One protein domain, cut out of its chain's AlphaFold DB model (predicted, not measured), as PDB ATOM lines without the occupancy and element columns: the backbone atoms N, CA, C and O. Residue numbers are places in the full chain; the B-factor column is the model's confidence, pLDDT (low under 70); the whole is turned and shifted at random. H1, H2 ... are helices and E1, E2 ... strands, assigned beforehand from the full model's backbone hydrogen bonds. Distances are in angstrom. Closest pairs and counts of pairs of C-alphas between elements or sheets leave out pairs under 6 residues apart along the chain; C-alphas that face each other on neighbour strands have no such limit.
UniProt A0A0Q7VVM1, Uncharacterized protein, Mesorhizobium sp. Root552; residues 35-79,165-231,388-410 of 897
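This is residues 35 to 79, 165 to 231 and 388 to 410 of the 897 residues of an uncharacterized protein of Mesorhizobium sp. Root552 (UniProt A0A0Q7VVM1). One long, twisted sheet of five strands has the helix H2 packed slantwise over one face, a two-layer arrangement. H1 lies beyond one end of the strands, between E1 and E2, while E3 reaches toward the other end, and the short helix H3 lies near the E6 edge of the sheet and leads into E6. The printed part has 135 residues, with three named helices and six named strands in the order E1 H1 E2 E3 E4 E5 H2 H3 E6. The sheet is mixed, in the order E4 E5 E2 E1 E6, and the class is mixed, helices and strands. The whole is compact, with a radius of gyration of the C-alphas of 16.3 A, and its spans of 53 by 35 by 26 A are only just elongated.

Residues 35 to 36 form a short antiparallel pairing with residues 75 to 76 of E2, residues 67 to 76. E1, residues 46 to 52, is antiparallel to E2 at 175 degrees, with N 49 and O 70 2.8 A apart, within hydrogen-bond range. H1, residues 55 to 60, is not on the sheet. E3, residues 165 to 173, pairs with no named strand; its closest C-alpha to E4, residues 181 to 187, is that of Lys 171, 6.5 A from that of Glu 187. E4 forms a hairpin with E5, residues 198 to 204, at 166 degrees, with N 186 and O 201 2.9 A apart. E5 is antiparallel to E2, also at 166 degrees, with N 71 and O 202 2.9 A apart. H2, residues 206 to 217, is on the sheet at a height of 8.2 A, over E2 and E1. On the local plane it runs slantwise to the strands, at 46 degrees to E2. The closest C-alphas of H2 and E2 are those of Thr 206 and Gly 68, 4.3 A apart. H3, residues 396 to 402, only grazes the sheet with its residues 399 to 402. H2, with residues 216 to 217 alone, touches H3 at a steep tilt of 42 degrees, opposite ways; their closest C-alphas, those of Val 217 and Arg 400, are 6.5 A apart. E6, residues 403 to 407, is parallel to E1 at 23 degrees, with N 404 and O 48 2.8 A apart. Every O i to N i+4 pair is within hydrogen-bond range in H1 and H2; H3 has 1 of 3, beside 3 of 4 O i to N i+3 pairs.

E1 begins at C-alpha 46 (32.686, -10.542, -6.355) and is 20.7 A long. E2 is 30.9 A, E3 23.3 A, E5 19.8 A and H2 16.3 A long. E6 ends at C-alpha 407 (19.153, -15.970, -20.795).

The C-alphas farthest apart, those of Glu 59 and Trp 165, are 53.0 A apart. Residues 80 to 164 and 232 to 387 are not printed; the C-alpha gaps across these cuts are 16.3 A and 8.7 A. Of the links that are printed whole, none is long. The mean pLDDT of the printed part is 76.7, and 37 residues are under 70, among them 54 to 61, 218 to 228 and 388 to 396.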
ATOM      1  N   THR A  35      40.627 -12.517   3.494       82.06
ATOM      2  CA  THR A  35      39.268 -11.990   3.322       82.06
ATOM      3  C   THR A  35      38.995 -11.653   1.869       82.06
ATOM      4  O   THR A  35      39.915 -11.494   1.068       82.06
ATOM      5  N   ILE A  36      37.717 -11.509   1.522       84.38
ATOM      6  CA  ILE A  36      37.354 -10.905   0.247       84.38
ATOM      7  C   ILE A  36      37.783  -9.435   0.245       84.38
ATOM      8  O   ILE A  36      37.668  -8.751   1.267       84.38
ATOM      9  N   ARG A  37      38.254  -8.948  -0.899       87.19
ATOM     10  CA  ARG A  37      38.563  -7.533  -1.066       87.19
ATOM     11  C   ARG A  37      37.268  -6.734  -1.120       87.19
ATOM     12  O   ARG A  37      36.329  -7.096  -1.832       87.19
ATOM     13  N   LYS A  38      37.242  -5.620  -0.394       85.94
ATOM     14  CA  LYS A  38      36.173  -4.620  -0.487       85.94
ATOM     15  C   LYS A  38      36.621  -3.455  -1.370       85.94
ATOM     16  O   LYS A  38      37.790  -3.070  -1.331       85.94
ATOM     17  N   ASP A  39      35.709  -2.922  -2.172       83.50
ATOM     18  CA  ASP A  39      35.923  -1.708  -2.959       83.50
ATOM     19  C   ASP A  39      35.884  -0.438  -2.084       83.50
ATOM     20  O   ASP A  39      35.683  -0.500  -0.865       83.50
ATOM     21  N   ASP A  40      36.049   0.729  -2.710       83.06
ATOM     22  CA  ASP A  40      36.063   2.032  -2.029       83.06
ATOM     23  C   ASP A  40      34.729   2.375  -1.330       83.06
ATOM     24  O   ASP A  40      34.680   3.264  -0.479       83.06
ATOM     25  N   THR A  41      33.646   1.664  -1.657       79.44
ATOM     26  CA  THR A  41      32.318   1.807  -1.040       79.44
ATOM     27  C   THR A  41      32.052   0.774   0.056       79.44
ATOM     28  O   THR A  41      30.980   0.774   0.663       79.44
ATOM     29  N   GLY A  42      33.025  -0.096   0.340       77.38
ATOM     30  CA  GLY A  42      32.916  -1.167   1.329       77.38
ATOM     31  C   GLY A  42      32.210  -2.422   0.811       77.38
ATOM     32  O   GLY A  42      31.933  -3.324   1.605       77.38
ATOM     33  N   LYS A  43      31.928  -2.502  -0.495       81.19
ATOM     34  CA  LYS A  43      31.238  -3.630  -1.131       81.19
ATOM     35  C   LYS A  43      32.223  -4.713  -1.576       81.19
ATOM     36  O   LYS A  43      33.331  -4.382  -1.989       81.19
ATOM     37  N   PRO A  44      31.860  -6.004  -1.500       82.50
ATOM     38  CA  PRO A  44      32.747  -7.081  -1.923       82.50
ATOM     39  C   PRO A  44      32.993  -7.046  -3.435       82.50
ATOM     40  O   PRO A  44      32.062  -6.895  -4.228       82.50
ATOM     41  N   VAL A  45      34.244  -7.255  -3.840       87.25
ATOM     42  CA  VAL A  45      34.625  -7.425  -5.247       87.25
ATOM     43  C   VAL A  45      34.407  -8.892  -5.636       87.25
ATOM     44  O   VAL A  45      35.306  -9.729  -5.549       87.25
ATOM     45  N   PHE A  46      33.162  -9.203  -6.004       85.56
ATOM     46  CA  PHE A  46      32.686 -10.542  -6.355       85.56
ATOM     47  C   PHE A  46      31.639 -10.481  -7.472       85.56
ATOM     48  O   PHE A  46      30.785  -9.594  -7.472       85.56
ATOM     49  N   LEU A  47      31.659 -11.440  -8.396       85.88
ATOM     50  CA  LEU A  47      30.621 -11.596  -9.413       85.88
ATOM     51  C   LEU A  47      30.404 -13.074  -9.733       85.88
ATOM     52  O   LEU A  47      31.357 -13.786 -10.034       85.88
ATOM     53  N   LEU A  48      29.144 -13.504  -9.751       85.62
ATOM     54  CA  LEU A  48      28.712 -14.789 -10.291       85.62
ATOM     55  C   LEU A  48      27.688 -14.546 -11.402       85.62
ATOM     56  O   LEU A  48      26.626 -13.967 -11.172       85.62
ATOM     57  N   VAL A  49      27.987 -15.014 -12.606       84.88
ATOM     58  CA  VAL A  49      27.070 -15.009 -13.748       84.88
ATOM     59  C   VAL A  49      26.694 -16.447 -14.067       84.88
ATOM     60  O   VAL A  49      27.563 -17.297 -14.205       84.88
ATOM     61  N   SER A  50      25.402 -16.722 -14.195       83.94
ATOM     62  CA  SER A  50      24.864 -17.984 -14.706       83.94
ATOM     63  C   SER A  50      24.168 -17.722 -16.038       83.94
ATOM     64  O   SER A  50      23.480 -16.709 -16.172       83.94
ATOM     65  N   TYR A  51      24.361 -18.600 -17.019       79.75
ATOM     66  CA  TYR A  51      23.786 -18.459 -18.357       79.75
ATOM     67  C   TYR A  51      23.273 -19.794 -18.906       79.75
ATOM     68  O   TYR A  51      23.739 -20.859 -18.495       79.75
ATOM     69  N   ALA A  52      22.317 -19.734 -19.831       76.88
ATOM     70  CA  ALA A  52      21.751 -20.888 -20.530       76.88
ATOM     71  C   ALA A  52      21.824 -20.673 -22.044       76.88
ATOM     72  O   ALA A  52      21.609 -19.553 -22.490       76.88
ATOM     73  N   PHE A  53      22.138 -21.726 -22.800       71.38
ATOM     74  CA  PHE A  53      22.065 -21.715 -24.264       71.38
ATOM     75  C   PHE A  53      20.661 -22.113 -24.716       71.38
ATOM     76  O   PHE A  53      20.048 -22.989 -24.096       71.38
ATOM     77  N   GLY A  54      20.187 -21.499 -25.802       67.50
ATOM     78  CA  GLY A  54      18.904 -21.842 -26.406       67.50
ATOM     79  C   GLY A  54      18.895 -23.266 -26.965       67.50
ATOM     80  O   GLY A  54      19.938 -23.860 -27.265       67.50
ATOM     81  N   ASP A  55      17.699 -23.837 -27.118       63.94
ATOM     82  CA  ASP A  55      17.555 -25.175 -27.702       63.94
ATOM     83  C   ASP A  55      17.977 -25.199 -29.181       63.94
ATOM     84  O   ASP A  55      18.532 -26.198 -29.630       63.94
ATOM     85  N   GLN A  56      17.811 -24.086 -29.908       62.25
ATOM     86  CA  GLN A  56      18.291 -23.934 -31.287       62.25
ATOM     87  C   GLN A  56      19.816 -24.058 -31.391       62.25
ATOM     88  O   GLN A  56      20.305 -24.877 -32.164       62.25
ATOM     89  N   ASP A  57      20.566 -23.300 -30.589       64.06
ATOM     90  CA  ASP A  57      22.035 -23.311 -30.636       64.06
ATOM     91  C   ASP A  57      22.591 -24.715 -30.374       64.06
ATOM     92  O   ASP A  57      23.579 -25.142 -30.969       64.06
ATOM     93  N   ARG A  58      21.922 -25.469 -29.497       68.62
ATOM     94  CA  ARG A  58      22.270 -26.857 -29.178       68.62
ATOM     95  C   ARG A  58      21.853 -27.866 -30.245       68.62
ATOM     96  O   ARG A  58      22.441 -28.943 -30.303       68.62
ATOM     97  N   GLU A  59      20.846 -27.566 -31.060       64.94
ATOM     98  CA  GLU A  59      20.544 -28.353 -32.261       64.94
ATOM     99  C   GLU A  59      21.610 -28.133 -33.344       64.94
ATOM    100  O   GLU A  59      22.004 -29.085 -34.020       64.94
ATOM    101  N   GLU A  60      22.093 -26.898 -33.491       66.19
ATOM    102  CA  GLU A  60      23.111 -26.516 -34.477       66.19
ATOM    103  C   GLU A  60      24.512 -26.992 -34.086       66.19
ATOM    104  O   GLU A  60      25.285 -27.448 -34.933       66.19
ATOM    105  N   ASN A  61      24.823 -26.945 -32.794       68.06
ATOM    106  CA  ASN A  61      26.048 -27.475 -32.231       68.06
ATOM    107  C   ASN A  61      25.724 -28.397 -31.042       68.06
ATOM    108  O   ASN A  61      25.643 -27.932 -29.901       68.06
ATOM    109  N   PRO A  62      25.581 -29.715 -31.292       73.50
ATOM    110  CA  PRO A  62      25.291 -30.703 -30.253       73.50
ATOM    111  C   PRO A  62      26.314 -30.750 -29.112       73.50
ATOM    112  O   PRO A  62      25.985 -31.234 -28.029       73.50
ATOM    113  N   ASP A  63      27.530 -30.242 -29.338       77.88
ATOM    114  CA  ASP A  63      28.595 -30.196 -28.335       77.88
ATOM    115  C   ASP A  63      28.432 -29.020 -27.351       77.88
ATOM    116  O   ASP A  63      29.137 -28.960 -26.338       77.88
ATOM    117  N   LEU A  64      27.504 -28.081 -27.603       70.06
ATOM    118  CA  LEU A  64      27.211 -27.004 -26.659       70.06
ATOM    119  C   LEU A  64      26.520 -27.551 -25.395       70.06
ATOM    120  O   LEU A  64      25.515 -28.270 -25.474       70.06
ATOM    121  N   PRO A  65      27.001 -27.180 -24.194       73.94
ATOM    122  CA  PRO A  65      26.320 -27.531 -22.957       73.94
ATOM    123  C   PRO A  65      24.976 -26.798 -22.864       73.94
ATOM    124  O   PRO A  65      24.737 -25.804 -23.539       73.94
ATOM    125  N   ARG A  66      24.089 -27.228 -21.959       75.44
ATOM    126  CA  ARG A  66      22.817 -26.520 -21.690       75.44
ATOM    127  C   ARG A  66      23.004 -25.087 -21.173       75.44
ATOM    128  O   ARG A  66      22.085 -24.282 -21.227       75.44
ATOM    129  N   GLY A  67      24.177 -24.785 -20.633       79.62
ATOM    130  CA  GLY A  67      24.511 -23.522 -19.992       79.62
ATOM    131  C   GLY A  67      25.723 -23.684 -19.086       79.62
ATOM    132  O   GLY A  67      26.310 -24.767 -19.005       79.62
ATOM    133  N   GLY A  68      26.076 -22.639 -18.356       85.81
ATOM    134  CA  GLY A  68      27.245 -22.641 -17.484       85.81
ATOM    135  C   GLY A  68      27.240 -21.474 -16.512       85.81
ATOM    136  O   GLY A  68      26.250 -20.749 -16.373       85.81
ATOM    137  N   GLY A  69      28.358 -21.300 -15.818       86.12
ATOM    138  CA  GLY A  69      28.561 -20.153 -14.949       86.12
ATOM    139  C   GLY A  69      29.970 -19.598 -15.048       86.12
ATOM    140  O   GLY A  69      30.898 -20.293 -15.445       86.12
ATOM    141  N   TYR A  70      30.117 -18.336 -14.677       87.00
ATOM    142  CA  TYR A  70      31.386 -17.633 -14.601       87.00
ATOM    143  C   TYR A  70      31.457 -16.900 -13.269       87.00
ATOM    144  O   TYR A  70      30.553 -16.129 -12.939       87.00
ATOM    145  N   MET A  71      32.507 -17.153 -12.493       86.94
ATOM    146  CA  MET A  71      32.687 -16.569 -11.169       86.94
ATOM    147  C   MET A  71      34.029 -15.852 -11.068       86.94
ATOM    148  O   MET A  71      35.050 -16.404 -11.465       86.94
ATOM    149  N   VAL A  72      34.022 -14.651 -10.493       89.00
ATOM    150  CA  VAL A  72      35.204 -13.807 -10.281       89.00
ATOM    151  C   VAL A  72      35.230 -13.311  -8.845       89.00
ATOM    152  O   VAL A  72      34.196 -12.904  -8.309       89.00
ATOM    153  N   LEU A  73      36.411 -13.317  -8.233       87.88
ATOM    154  CA  LEU A  73      36.628 -12.794  -6.889       87.88
ATOM    155  C   LEU A  73      38.024 -12.190  -6.718       87.88
ATOM    156  O   LEU A  73      39.008 -12.749  -7.202       87.88
ATOM    157  N   ASP A  74      38.103 -11.102  -5.952       89.62
ATOM    158  CA  ASP A  74      39.362 -10.570  -5.426       89.62
ATOM    159  C   ASP A  74      39.462 -10.874  -3.932       89.62
ATOM    160  O   ASP A  74      38.522 -10.643  -3.170       89.62
ATOM    161  N   VAL A  75      40.625 -11.326  -3.479       89.06
ATOM    162  CA  VAL A  75      40.924 -11.542  -2.060       89.06
ATOM    163  C   VAL A  75      42.090 -10.684  -1.597       89.06
ATOM    164  O   VAL A  75      42.943 -10.290  -2.390       89.06
ATOM    165  N   GLU A  76      42.143 -10.413  -0.298       89.44
ATOM    166  CA  GLU A  76      43.199  -9.638   0.341       89.44
ATOM    167  C   GLU A  76      43.540 -10.158   1.747       89.44
ATOM    168  O   GLU A  76      42.762 -10.853   2.403       89.44
ATOM    169  N   MET A  77      44.723  -9.786   2.221       88.25
ATOM    170  CA  MET A  77      45.209  -9.975   3.581       88.25
ATOM    171  C   MET A  77      45.080  -8.669   4.362       88.25
ATOM    172  O   MET A  77      46.024  -7.878   4.456       88.25
ATOM    173  N   ARG A  78      43.899  -8.437   4.935       87.31
ATOM    174  CA  ARG A  78      43.596  -7.221   5.690       87.31
ATOM    175  C   ARG A  78      43.312  -7.530   7.155       87.31
ATOM    176  O   ARG A  78      42.504  -8.399   7.474       87.31
ATOM    177  N   VAL A  79      43.961  -6.786   8.049       88.06
ATOM    178  CA  VAL A  79      43.597  -6.772   9.470       88.06
ATOM    179  C   VAL A  79      42.318  -5.954   9.620       88.06
ATOM    180  O   VAL A  79      42.237  -4.836   9.112       88.06
ATOM    181  N   TRP A 165      57.363  -7.634   1.391       90.44
ATOM    182  CA  TRP A 165      57.168  -8.881   0.652       90.44
ATOM    183  C   TRP A 165      58.100  -8.947  -0.560       90.44
ATOM    184  O   TRP A 165      58.303  -7.946  -1.242       90.44
ATOM    185  N   VAL A 166      58.672 -10.121  -0.826       90.50
ATOM    186  CA  VAL A 166      59.635 -10.322  -1.928       90.50
ATOM    187  C   VAL A 166      59.225 -11.413  -2.906       90.50
ATOM    188  O   VAL A 166      59.569 -11.331  -4.079       90.50
ATOM    189  N   GLU A 167      58.485 -12.418  -2.447       90.56
ATOM    190  CA  GLU A 167      57.984 -13.518  -3.272       90.56
ATOM    191  C   GLU A 167      56.592 -13.910  -2.785       90.56
ATOM    192  O   GLU A 167      56.288 -13.797  -1.594       90.56
ATOM    193  N   GLY A 168      55.747 -14.382  -3.700       89.94
ATOM    194  CA  GLY A 168      54.429 -14.858  -3.326       89.94
ATOM    195  C   GLY A 168      53.671 -15.573  -4.433       89.94
ATOM    196  O   GLY A 168      53.727 -15.171  -5.595       89.94
ATOM    197  N   THR A 169      52.929 -16.611  -4.059       91.56
ATOM    198  CA  THR A 169      51.969 -17.311  -4.920       91.56
ATOM    199  C   THR A 169      50.611 -17.400  -4.241       91.56
ATOM    200  O   THR A 169      50.525 -17.441  -3.012       91.56
ATOM    201  N   PHE A 170      49.563 -17.477  -5.050       90.44
ATOM    202  CA  PHE A 170      48.179 -17.581  -4.618       90.44
ATOM    203  C   PHE A 170      47.530 -18.775  -5.306       90.44
ATOM    204  O   PHE A 170      47.756 -18.971  -6.496       90.44
ATOM    205  N   LYS A 171      46.766 -19.566  -4.548       89.25
ATOM    206  CA  LYS A 171      46.023 -20.718  -5.058       89.25
ATOM    207  C   LYS A 171      44.591 -20.745  -4.551       89.25
ATOM    208  O   LYS A 171      44.333 -20.413  -3.390       89.25
ATOM    209  N   VAL A 172      43.687 -21.221  -5.398       87.25
ATOM    210  CA  VAL A 172      42.275 -21.462  -5.103       87.25
ATOM    211  C   VAL A 172      42.004 -22.962  -5.133       87.25
ATOM    212  O   VAL A 172      42.333 -23.662  -6.083       87.25
ATOM    213  N   SER A 173      41.359 -23.463  -4.088       83.94
ATOM    214  CA  SER A 173      40.840 -24.825  -4.022       83.94
ATOM    215  C   SER A 173      39.316 -24.777  -4.087       83.94
ATOM    216  O   SER A 173      38.657 -24.268  -3.177       83.94
ATOM    217  N   ALA A 174      38.768 -25.289  -5.186       77.12
ATOM    218  CA  ALA A 174      37.338 -25.433  -5.440       77.12
ATOM    219  C   ALA A 174      36.952 -26.930  -5.475       77.12
ATOM    220  O   ALA A 174      37.845 -27.782  -5.545       77.12
ATOM    221  N   PRO A 175      35.653 -27.288  -5.429       73.44
ATOM    222  CA  PRO A 175      35.217 -28.678  -5.553       73.44
ATOM    223  C   PRO A 175      35.794 -29.346  -6.811       73.44
ATOM    224  O   PRO A 175      35.580 -28.865  -7.917       73.44
ATOM    225  N   GLN A 176      36.500 -30.470  -6.649       68.88
ATOM    226  CA  GLN A 176      37.246 -31.126  -7.739       68.88
ATOM    227  C   GLN A 176      36.390 -31.997  -8.671       68.88
ATOM    228  O   GLN A 176      36.919 -32.700  -9.526       68.88
ATOM    229  N   SER A 177      35.067 -31.991  -8.502       75.75
ATOM    230  CA  SER A 177      34.186 -32.726  -9.403       75.75
ATOM    231  C   SER A 177      34.152 -32.035 -10.762       75.75
ATOM    232  O   SER A 177      33.713 -30.885 -10.851       75.75
ATOM    233  N   GLU A 178      34.520 -32.763 -11.817       74.50
ATOM    234  CA  GLU A 178      34.382 -32.320 -13.214       74.50
ATOM    235  C   GLU A 178      32.928 -31.964 -13.565       74.50
ATOM    236  O   GLU A 178      32.661 -31.222 -14.507       74.50
ATOM    237  N   HIS A 179      31.961 -32.452 -12.779       80.62
ATOM    238  CA  HIS A 179      30.556 -32.094 -12.926       80.62
ATOM    239  C   HIS A 179      30.203 -30.724 -12.345       80.62
ATOM    240  O   HIS A 179      29.115 -30.244 -12.642       80.62
ATOM    241  N   LEU A 180      31.054 -30.087 -11.536       77.31
ATOM    242  CA  LEU A 180      30.779 -28.793 -10.895       77.31
ATOM    243  C   LEU A 180      31.702 -27.683 -11.409       77.31
ATOM    244  O   LEU A 180      31.242 -26.585 -11.716       77.31
ATOM    245  N   VAL A 181      32.995 -27.953 -11.535       79.00
ATOM    246  CA  VAL A 181      33.974 -26.962 -11.994       79.00
ATOM    247  C   VAL A 181      34.551 -27.453 -13.310       79.00
ATOM    248  O   VAL A 181      34.916 -28.619 -13.434       79.00
ATOM    249  N   SER A 182      34.595 -26.579 -14.312       70.94
ATOM    250  CA  SER A 182      35.274 -26.912 -15.564       70.94
ATOM    251  C   SER A 182      36.791 -26.753 -15.401       70.94
ATOM    252  O   SER A 182      37.261 -26.096 -14.476       70.94
ATOM    253  N   ASN A 183      37.586 -27.292 -16.327       63.50
ATOM    254  CA  ASN A 183      39.057 -27.262 -16.254       63.50
ATOM    255  C   ASN A 183      39.697 -25.854 -16.339       63.50
ATOM    256  O   ASN A 183      40.918 -25.738 -16.441       63.50
ATOM    257  N   ARG A 184      38.908 -24.774 -16.333       66.00
ATOM    258  CA  ARG A 184      39.371 -23.385 -16.428       66.00
ATOM    259  C   ARG A 184      39.236 -22.676 -15.079       66.00
ATOM    260  O   ARG A 184      38.271 -21.962 -14.812       66.00
ATOM    261  N   LEU A 185      40.253 -22.875 -14.245       79.44
ATOM    262  CA  LEU A 185      40.560 -22.053 -13.077       79.44
ATOM    263  C   LEU A 185      41.738 -21.140 -13.440       79.44
ATOM    264  O   LEU A 185      42.795 -21.629 -13.837       79.44
ATOM    265  N   ALA A 186      41.562 -19.826 -13.309       80.38
ATOM    266  CA  ALA A 186      42.628 -18.853 -13.523       80.38
ATOM    267  C   ALA A 186      42.953 -18.127 -12.215       80.38
ATOM    268  O   ALA A 186      42.085 -17.493 -11.616       80.38
ATOM    269  N   GLU A 187      44.216 -18.200 -11.798       87.06
ATOM    270  CA  GLU A 187      44.736 -17.593 -10.572       87.06
ATOM    271  C   GLU A 187      45.647 -16.410 -10.926       87.06
ATOM    272  O   GLU A 187      46.596 -16.532 -11.705       87.06
ATOM    273  N   GLY A 188      45.349 -15.239 -10.370       83.94
ATOM    274  CA  GLY A 188      46.155 -14.035 -10.516       83.94
ATOM    275  C   GLY A 188      47.421 -14.069  -9.658       83.94
ATOM    276  O   GLY A 188      47.511 -14.774  -8.654       83.94
ATOM    277  N   LYS A 189      48.416 -13.258 -10.038       86.88
ATOM    278  CA  LYS A 189      49.617 -13.049  -9.218       86.88
ATOM    279  C   LYS A 189      49.280 -12.211  -7.986       86.88
ATOM    280  O   LYS A 189      48.468 -11.294  -8.066       86.88
ATOM    281  N   VAL A 190      49.965 -12.482  -6.878       90.62
ATOM    282  CA  VAL A 190      49.866 -11.656  -5.668       90.62
ATOM    283  C   VAL A 190      50.527 -10.300  -5.904       90.62
ATOM    284  O   VAL A 190      51.599 -10.235  -6.505       90.62
ATOM    285  N   SER A 191      49.924  -9.220  -5.401       89.75
ATOM    286  CA  SER A 191      50.446  -7.860  -5.588       89.75
ATOM    287  C   SER A 191      51.807  -7.596  -4.921       89.75
ATOM    288  O   SER A 191      52.533  -6.719  -5.382       89.75
ATOM    289  N   LEU A 192      52.147  -8.310  -3.837       89.56
ATOM    290  CA  LEU A 192      53.333  -8.091  -2.980       89.56
ATOM    291  C   LEU A 192      53.424  -6.681  -2.361       89.56
ATOM    292  O   LEU A 192      54.450  -6.291  -1.805       89.56
ATOM    293  N   VAL A 193      52.340  -5.909  -2.439       84.94
ATOM    294  CA  VAL A 193      52.224  -4.548  -1.904       84.94
ATOM    295  C   VAL A 193      50.890  -4.379  -1.187       84.94
ATOM    296  O   VAL A 193      49.896  -5.022  -1.536       84.94
ATOM    297  N   GLY A 194      50.854  -3.483  -0.198       84.56
ATOM    298  CA  GLY A 194      49.649  -3.221   0.589       84.56
ATOM    299  C   GLY A 194      49.137  -4.485   1.287       84.56
ATOM    300  O   GLY A 194      49.883  -5.136   2.015       84.56
ATOM    301  N   THR A 195      47.871  -4.828   1.045       87.44
ATOM    302  CA  THR A 195      47.178  -5.998   1.608       87.44
ATOM    303  C   THR A 195      47.356  -7.277   0.779       87.44
ATOM    304  O   THR A 195      46.610  -8.225   0.978       87.44
ATOM    305  N   ASN A 196      48.334  -7.353  -0.135       90.81
ATOM    306  CA  ASN A 196      48.602  -8.547  -0.957       90.81
ATOM    307  C   ASN A 196      47.376  -9.049  -1.735       90.81
ATOM    308  O   ASN A 196      46.996 -10.206  -1.614       90.81
ATOM    309  N   VAL A 197      46.758  -8.175  -2.529       91.31
ATOM    310  CA  VAL A 197      45.574  -8.524  -3.324       91.31
ATOM    311  C   VAL A 197      45.915  -9.585  -4.378       91.31
ATOM    312  O   VAL A 197      46.959  -9.494  -5.034       91.31
ATOM    313  N   ALA A 198      45.013 -10.551  -4.566       91.81
ATOM    314  CA  ALA A 198      45.030 -11.512  -5.668       91.81
ATOM    315  C   ALA A 198      43.608 -11.756  -6.202       91.81
ATOM    316  O   ALA A 198      42.640 -11.704  -5.444       91.81
ATOM    317  N   SER A 199      43.493 -12.046  -7.498       90.31
ATOM    318  CA  SER A 199      42.214 -12.293  -8.183       90.31
ATOM    319  C   SER A 199      42.113 -13.742  -8.651       90.31
ATOM    320  O   SER A 199      43.127 -14.345  -9.002       90.31
ATOM    321  N   ALA A 200      40.904 -14.295  -8.711       89.19
ATOM    322  CA  ALA A 200      40.641 -15.601  -9.310       89.19
ATOM    323  C   ALA A 200      39.365 -15.616 -10.146       89.19
ATOM    324  O   ALA A 200      38.363 -15.009  -9.766       89.19
ATOM    325  N   ASN A 201      39.404 -16.394 -11.231       87.75
ATOM    326  CA  ASN A 201      38.267 -16.647 -12.109       87.75
ATOM    327  C   ASN A 201      38.013 -18.153 -12.233       87.75
ATOM    328  O   ASN A 201      38.960 -18.932 -12.373       87.75
ATOM    329  N   LEU A 202      36.744 -18.554 -12.198       88.00
ATOM    330  CA  LEU A 202      36.312 -19.944 -12.308       88.00
ATOM    331  C   LEU A 202      35.189 -20.077 -13.338       88.00
ATOM    332  O   LEU A 202      34.127 -19.465 -13.187       88.00
ATOM    333  N   ASP A 203      35.396 -20.948 -14.321       86.56
ATOM    334  CA  ASP A 203      34.341 -21.402 -15.226       86.56
ATOM    335  C   ASP A 203      33.612 -22.602 -14.590       86.56
ATOM    336  O   ASP A 203      34.200 -23.656 -14.316       86.56
ATOM    337  N   LEU A 204      32.308 -22.458 -14.372       87.25
ATOM    338  CA  LEU A 204      31.440 -23.472 -13.776       87.25
ATOM    339  C   LEU A 204      30.655 -24.217 -14.857       87.25
ATOM    340  O   LEU A 204      30.180 -23.627 -15.831       87.25
ATOM    341  N   THR A 205      30.444 -25.513 -14.644       87.12
ATOM    342  CA  THR A 205      29.502 -26.296 -15.456       87.12
ATOM    343  C   THR A 205      28.059 -25.849 -15.190       87.12
ATOM    344  O   THR A 205      27.783 -25.094 -14.254       87.12
ATOM    345  N   THR A 206      27.095 -26.376 -15.948       84.25
ATOM    346  CA  THR A 206      25.666 -26.154 -15.670       84.25
ATOM    347  C   THR A 206      25.289 -26.521 -14.224       84.25
ATOM    348  O   THR A 206      24.605 -25.752 -13.548       84.25
ATOM    349  N   ALA A 207      25.754 -27.672 -13.724       81.75
ATOM    350  CA  ALA A 207      25.449 -28.120 -12.365       81.75
ATOM    351  C   ALA A 207      26.216 -27.317 -11.300       81.75
ATOM    352  O   ALA A 207      25.645 -27.005 -10.259       81.75
ATOM    353  N   GLY A 208      27.460 -26.913 -11.570       82.81
ATOM    354  CA  GLY A 208      28.223 -26.038 -10.679       82.81
ATOM    355  C   GLY A 208      27.631 -24.643 -10.545       82.81
ATOM    356  O   GLY A 208      27.537 -24.119  -9.437       82.81
ATOM    357  N   ALA A 209      27.172 -24.060 -11.652       84.75
ATOM    358  CA  ALA A 209      26.482 -22.778 -11.641       84.75
ATOM    359  C   ALA A 209      25.197 -22.858 -10.809       84.75
ATOM    360  O   ALA A 209      24.981 -22.023  -9.934       84.75
ATOM    361  N   ALA A 210      24.381 -23.899 -11.016       80.94
ATOM    362  CA  ALA A 210      23.174 -24.124 -10.225       80.94
ATOM    363  C   ALA A 210      23.490 -24.314  -8.734       80.94
ATOM    364  O   ALA A 210      22.851 -23.685  -7.892       80.94
ATOM    365  N   PHE A 211      24.503 -25.122  -8.415       80.94
ATOM    366  CA  PHE A 211      24.963 -25.350  -7.050       80.94
ATOM    367  C   PHE A 211      25.398 -24.044  -6.370       80.94
ATOM    368  O   PHE A 211      24.933 -23.749  -5.270       80.94
ATOM    369  N   MET A 212      26.210 -23.211  -7.029       80.56
ATOM    370  CA  MET A 212      26.669 -21.939  -6.458       80.56
ATOM    371  C   MET A 212      25.527 -20.927  -6.302       80.56
ATOM    372  O   MET A 212      25.427 -20.278  -5.263       80.56
ATOM    373  N   VAL A 213      24.631 -20.820  -7.290       79.12
ATOM    374  CA  VAL A 213      23.463 -19.925  -7.223       79.12
ATOM    375  C   VAL A 213      22.525 -20.331  -6.084       79.12
ATOM    376  O   VAL A 213      22.109 -19.472  -5.312       79.12
ATOM    377  N   GLN A 214      22.210 -21.622  -5.948       75.69
ATOM    378  CA  GLN A 214      21.353 -22.118  -4.865       75.69
ATOM    379  C   GLN A 214      22.005 -21.928  -3.491       75.69
ATOM    380  O   GLN A 214      21.329 -21.484  -2.567       75.69
ATOM    381  N   THR A 215      23.314 -22.180  -3.381       75.44
ATOM    382  CA  THR A 215      24.082 -21.973  -2.140       75.44
ATOM    383  C   THR A 215      24.047 -20.512  -1.679       75.44
ATOM    384  O   THR A 215      23.914 -20.246  -0.485       75.44
ATOM    385  N   LEU A 216      24.150 -19.561  -2.617       74.81
ATOM    386  CA  LEU A 216      24.304 -18.136  -2.306       74.81
ATOM    387  C   LEU A 216      22.982 -17.356  -2.231       74.81
ATOM    388  O   LEU A 216      22.902 -16.395  -1.471       74.81
ATOM    389  N   VAL A 217      21.965 -17.711  -3.024       70.62
ATOM    390  CA  VAL A 217      20.779 -16.854  -3.238       70.62
ATOM    391  C   VAL A 217      19.477 -17.439  -2.683       70.62
ATOM    392  O   VAL A 217      18.532 -16.669  -2.552       70.62
ATOM    393  N   ASP A 218      19.409 -18.746  -2.381       63.06
ATOM    394  CA  ASP A 218      18.193 -19.522  -2.043       63.06
ATOM    395  C   ASP A 218      16.850 -18.745  -2.103       63.06
ATOM    396  O   ASP A 218      16.468 -18.065  -1.143       63.06
ATOM    397  N   PRO A 219      16.073 -18.883  -3.194       51.03
ATOM    398  CA  PRO A 219      14.783 -18.216  -3.346       51.03
ATOM    399  C   PRO A 219      13.720 -18.600  -2.300       51.03
ATOM    400  O   PRO A 219      12.724 -17.885  -2.196       51.03
ATOM    401  N   GLN A 220      13.882 -19.715  -1.572       46.81
ATOM    402  CA  GLN A 220      12.881 -20.249  -0.632       46.81
ATOM    403  C   GLN A 220      13.252 -20.098   0.855       46.81
ATOM    404  O   GLN A 220      12.451 -20.458   1.715       46.81
ATOM    405  N   GLY A 221      14.410 -19.506   1.171       48.69
ATOM    406  CA  GLY A 221      14.748 -19.040   2.522       48.69
ATOM    407  C   GLY A 221      15.067 -20.123   3.561       48.69
ATOM    408  O   GLY A 221      14.905 -19.871   4.753       48.69
ATOM    409  N   THR A 222      15.520 -21.311   3.152       49.12
ATOM    410  CA  THR A 222      15.846 -22.430   4.064       49.12
ATOM    411  C   THR A 222      17.319 -22.857   4.058       49.12
ATOM    412  O   THR A 222      17.714 -23.622   4.936       49.12
ATOM    413  N   GLY A 223      18.149 -22.359   3.130       48.31
ATOM    414  CA  GLY A 223      19.521 -22.844   2.941       48.31
ATOM    415  C   GLY A 223      20.552 -21.867   2.361       48.31
ATOM    416  O   GLY A 223      21.696 -22.285   2.183       48.31
ATOM    417  N   ALA A 224      20.217 -20.595   2.090       57.09
ATOM    418  CA  ALA A 224      21.232 -19.607   1.704       57.09
ATOM    419  C   ALA A 224      22.260 -19.452   2.828       57.09
ATOM    420  O   ALA A 224      21.918 -19.141   3.972       57.09
ATOM    421  N   THR A 225      23.528 -19.660   2.495       57.38
ATOM    422  CA  THR A 225      24.634 -19.526   3.434       57.38
ATOM    423  C   THR A 225      25.631 -18.490   2.928       57.38
ATOM    424  O   THR A 225      25.871 -18.342   1.734       57.38
ATOM    425  N   ASN A 226      26.237 -17.756   3.858       57.94
ATOM    426  CA  ASN A 226      27.391 -16.898   3.588       57.94
ATOM    427  C   ASN A 226      28.701 -17.702   3.437       57.94
ATOM    428  O   ASN A 226      29.763 -17.108   3.221       57.94
ATOM    429  N   LEU A 227      28.628 -19.033   3.560       61.22
ATOM    430  CA  LEU A 227      29.732 -19.966   3.396       61.22
ATOM    431  C   LEU A 227      29.861 -20.378   1.929       61.22
ATOM    432  O   LEU A 227      28.917 -20.870   1.320       61.22
ATOM    433  N   THR A 228      31.064 -20.247   1.374       66.38
ATOM    434  CA  THR A 228      31.390 -20.847   0.075       66.38
ATOM    435  C   THR A 228      32.295 -22.059   0.274       66.38
ATOM    436  O   THR A 228      33.167 -22.034   1.149       66.38
ATOM    437  N   PRO A 229      32.161 -23.114  -0.547       70.25
ATOM    438  CA  PRO A 229      33.071 -24.257  -0.534       70.25
ATOM    439  C   PRO A 229      34.383 -23.949  -1.279       70.25
ATOM    440  O   PRO A 229      34.938 -24.813  -1.952       70.25
ATOM    441  N   ILE A 230      34.860 -22.702  -1.191       79.31
ATOM    442  CA  ILE A 230      36.086 -22.224  -1.830       79.31
ATOM    443  C   ILE A 230      37.101 -21.927  -0.736       79.31
ATOM    444  O   ILE A 230      36.842 -21.174   0.209       79.31
ATOM    445  N   GLN A 231      38.277 -22.518  -0.883       82.62
ATOM    446  CA  GLN A 231      39.416 -22.274  -0.017       82.62
ATOM    447  C   GLN A 231      40.501 -21.559  -0.803       82.62
ATOM    448  O   GLN A 231      40.659 -21.771  -2.003       82.62
ATOM    449  N   GLN A 388      34.641 -18.235   4.313       54.03
ATOM    450  CA  GLN A 388      33.403 -18.521   5.053       54.03
ATOM    451  C   GLN A 388      32.482 -17.299   5.246       54.03
ATOM    452  O   GLN A 388      31.573 -17.326   6.066       54.03
ATOM    453  N   ALA A 389      32.715 -16.199   4.532       54.78
ATOM    454  CA  ALA A 389      32.033 -14.940   4.813       54.78
ATOM    455  C   ALA A 389      32.026 -13.959   3.626       54.78
ATOM    456  O   ALA A 389      32.043 -12.752   3.856       54.78
ATOM    457  N   PHE A 390      31.999 -14.439   2.370       60.25
ATOM    458  CA  PHE A 390      31.990 -13.586   1.157       60.25
ATOM    459  C   PHE A 390      30.998 -12.415   1.254       60.25
ATOM    460  O   PHE A 390      31.284 -11.302   0.820       60.25
ATOM    461  N   LEU A 391      29.834 -12.692   1.843       61.19
ATOM    462  CA  LEU A 391      28.682 -11.798   1.917       61.19
ATOM    463  C   LEU A 391      28.250 -11.564   3.373       61.19
ATOM    464  O   LEU A 391      27.097 -11.239   3.646       61.19
ATOM    465  N   HIS A 392      29.149 -11.788   4.336       60.97
ATOM    466  CA  HIS A 392      28.824 -11.623   5.749       60.97
ATOM    467  C   HIS A 392      28.444 -10.166   6.048       60.97
ATOM    468  O   HIS A 392      29.260  -9.258   5.897       60.97
ATOM    469  N   GLY A 393      27.206  -9.967   6.500       60.47
ATOM    470  CA  GLY A 393      26.627  -8.650   6.768       60.47
ATOM    471  C   GLY A 393      25.817  -8.047   5.612       60.47
ATOM    472  O   GLY A 393      25.231  -6.993   5.823       60.47
ATOM    473  N   LEU A 394      25.748  -8.697   4.440       69.38
ATOM    474  CA  LEU A 394      24.869  -8.290   3.332       69.38
ATOM    475  C   LEU A 394      23.488  -8.950   3.438       69.38
ATOM    476  O   LEU A 394      23.376 -10.110   3.844       69.38
ATOM    477  N   SER A 395      22.436  -8.232   3.040       69.69
ATOM    478  CA  SER A 395      21.083  -8.792   2.950       69.69
ATOM    479  C   SER A 395      20.917  -9.697   1.717       69.69
ATOM    480  O   SER A 395      21.633  -9.528   0.726       69.69
ATOM    481  N   PRO A 396      19.940 -10.624   1.699       67.94
ATOM    482  CA  PRO A 396      19.640 -11.441   0.516       67.94
ATOM    483  C   PRO A 396      19.380 -10.624  -0.766       67.94
ATOM    484  O   PRO A 396      19.708 -11.057  -1.871       67.94
ATOM    485  N   GLU A 397      18.808  -9.424  -0.652       70.06
ATOM    486  CA  GLU A 397      18.600  -8.492  -1.771       70.06
ATOM    487  C   GLU A 397      19.917  -7.940  -2.320       70.06
ATOM    488  O   GLU A 397      20.067  -7.807  -3.534       70.06
ATOM    489  N   GLU A 398      20.877  -7.640  -1.448       72.69
ATOM    490  CA  GLU A 398      22.203  -7.168  -1.848       72.69
ATOM    491  C   GLU A 398      23.007  -8.292  -2.503       72.69
ATOM    492  O   GLU A 398      23.647  -8.069  -3.528       72.69
ATOM    493  N   VAL A 399      22.903  -9.522  -1.990       72.12
ATOM    494  CA  VAL A 399      23.536 -10.713  -2.583       72.12
ATOM    495  C   VAL A 399      23.069 -10.949  -4.023       72.12
ATOM    496  O   VAL A 399      23.887 -11.227  -4.904       72.12
ATOM    497  N   ARG A 400      21.773 -10.757  -4.300       74.00
ATOM    498  CA  ARG A 400      21.198 -10.873  -5.654       74.00
ATOM    499  C   ARG A 400      21.804  -9.903  -6.672       74.00
ATOM    500  O   ARG A 400      21.745 -10.180  -7.865       74.00
ATOM    501  N   GLN A 401      22.413  -8.795  -6.248       76.06
ATOM    502  CA  GLN A 401      23.079  -7.866  -7.173       76.06
ATOM    503  C   GLN A 401      24.394  -8.435  -7.731       76.06
ATOM    504  O   GLN A 401      24.797  -8.077  -8.842       76.06
ATOM    505  N   TYR A 402      25.033  -9.338  -6.982       75.62
ATOM    506  CA  TYR A 402      26.295  -9.986  -7.353       75.62
ATOM    507  C   TYR A 402      26.100 -11.346  -8.036       75.62
ATOM    508  O   TYR A 402      27.050 -11.869  -8.617       75.62
ATOM    509  N   VAL A 403      24.883 -11.906  -8.010       73.06
ATOM    510  CA  VAL A 403      24.527 -13.164  -8.682       73.06
ATOM    511  C   VAL A 403      23.523 -12.892  -9.802       73.06
ATOM    512  O   VAL A 403      22.350 -12.630  -9.552       73.06
ATOM    513  N   ARG A 404      23.975 -12.966 -11.057       71.62
ATOM    514  CA  ARG A 404      23.157 -12.674 -12.244       71.62
ATOM    515  C   ARG A 404      22.773 -13.954 -12.977       71.62
ATOM    516  O   ARG A 404      23.608 -14.835 -13.175       71.62
ATOM    517  N   LYS A 405      21.521 -14.035 -13.428       67.38
ATOM    518  CA  LYS A 405      21.060 -15.039 -14.393       67.38
ATOM    519  C   LYS A 405      20.813 -14.348 -15.730       67.38
ATOM    520  O   LYS A 405      20.061 -13.380 -15.774       67.38
ATOM    521  N   ILE A 406      21.469 -14.825 -16.779       65.19
ATOM    522  CA  ILE A 406      21.356 -14.321 -18.148       65.19
ATOM    523  C   ILE A 406      20.725 -15.427 -18.996       65.19
ATOM    524  O   ILE A 406      21.143 -16.579 -18.915       65.19
ATOM    525  N   ASP A 407      19.709 -15.082 -19.777       60.22
ATOM    526  CA  ASP A 407      19.153 -15.970 -20.795       60.22
ATOM    527  C   ASP A 407      19.809 -15.627 -22.135       60.22
ATOM    528  O   ASP A 407      19.862 -14.448 -22.486       60.22
ATOM    529  N   LEU A 408      20.377 -16.615 -22.826       64.69
ATOM    530  CA  LEU A 408      20.953 -16.408 -24.158       64.69
ATOM    531  C   LEU A 408      19.966 -16.797 -25.272       64.69
ATOM    532  O   LEU A 408      20.296 -16.607 -26.437       64.69
ATOM    533  N   ASP A 409      18.759 -17.275 -24.938       60.50
ATOM    534  CA  ASP A 409      17.673 -17.615 -25.874       60.50
ATOM    535  C   ASP A 409      16.903 -16.370 -26.376       60.50
ATOM    536  O   ASP A 409      15.673 -16.325 -26.392       60.50
ATOM    537  N   ASP A 410      17.618 -15.302 -26.746       62.59
ATOM    538  CA  ASP A 410      17.003 -14.067 -27.246       62.59
ATOM    539  C   ASP A 410      16.555 -14.237 -28.718       62.59
ATOM    540  O   ASP A 410      17.389 -14.565 -29.575       62.59
TER     541      ASP A 410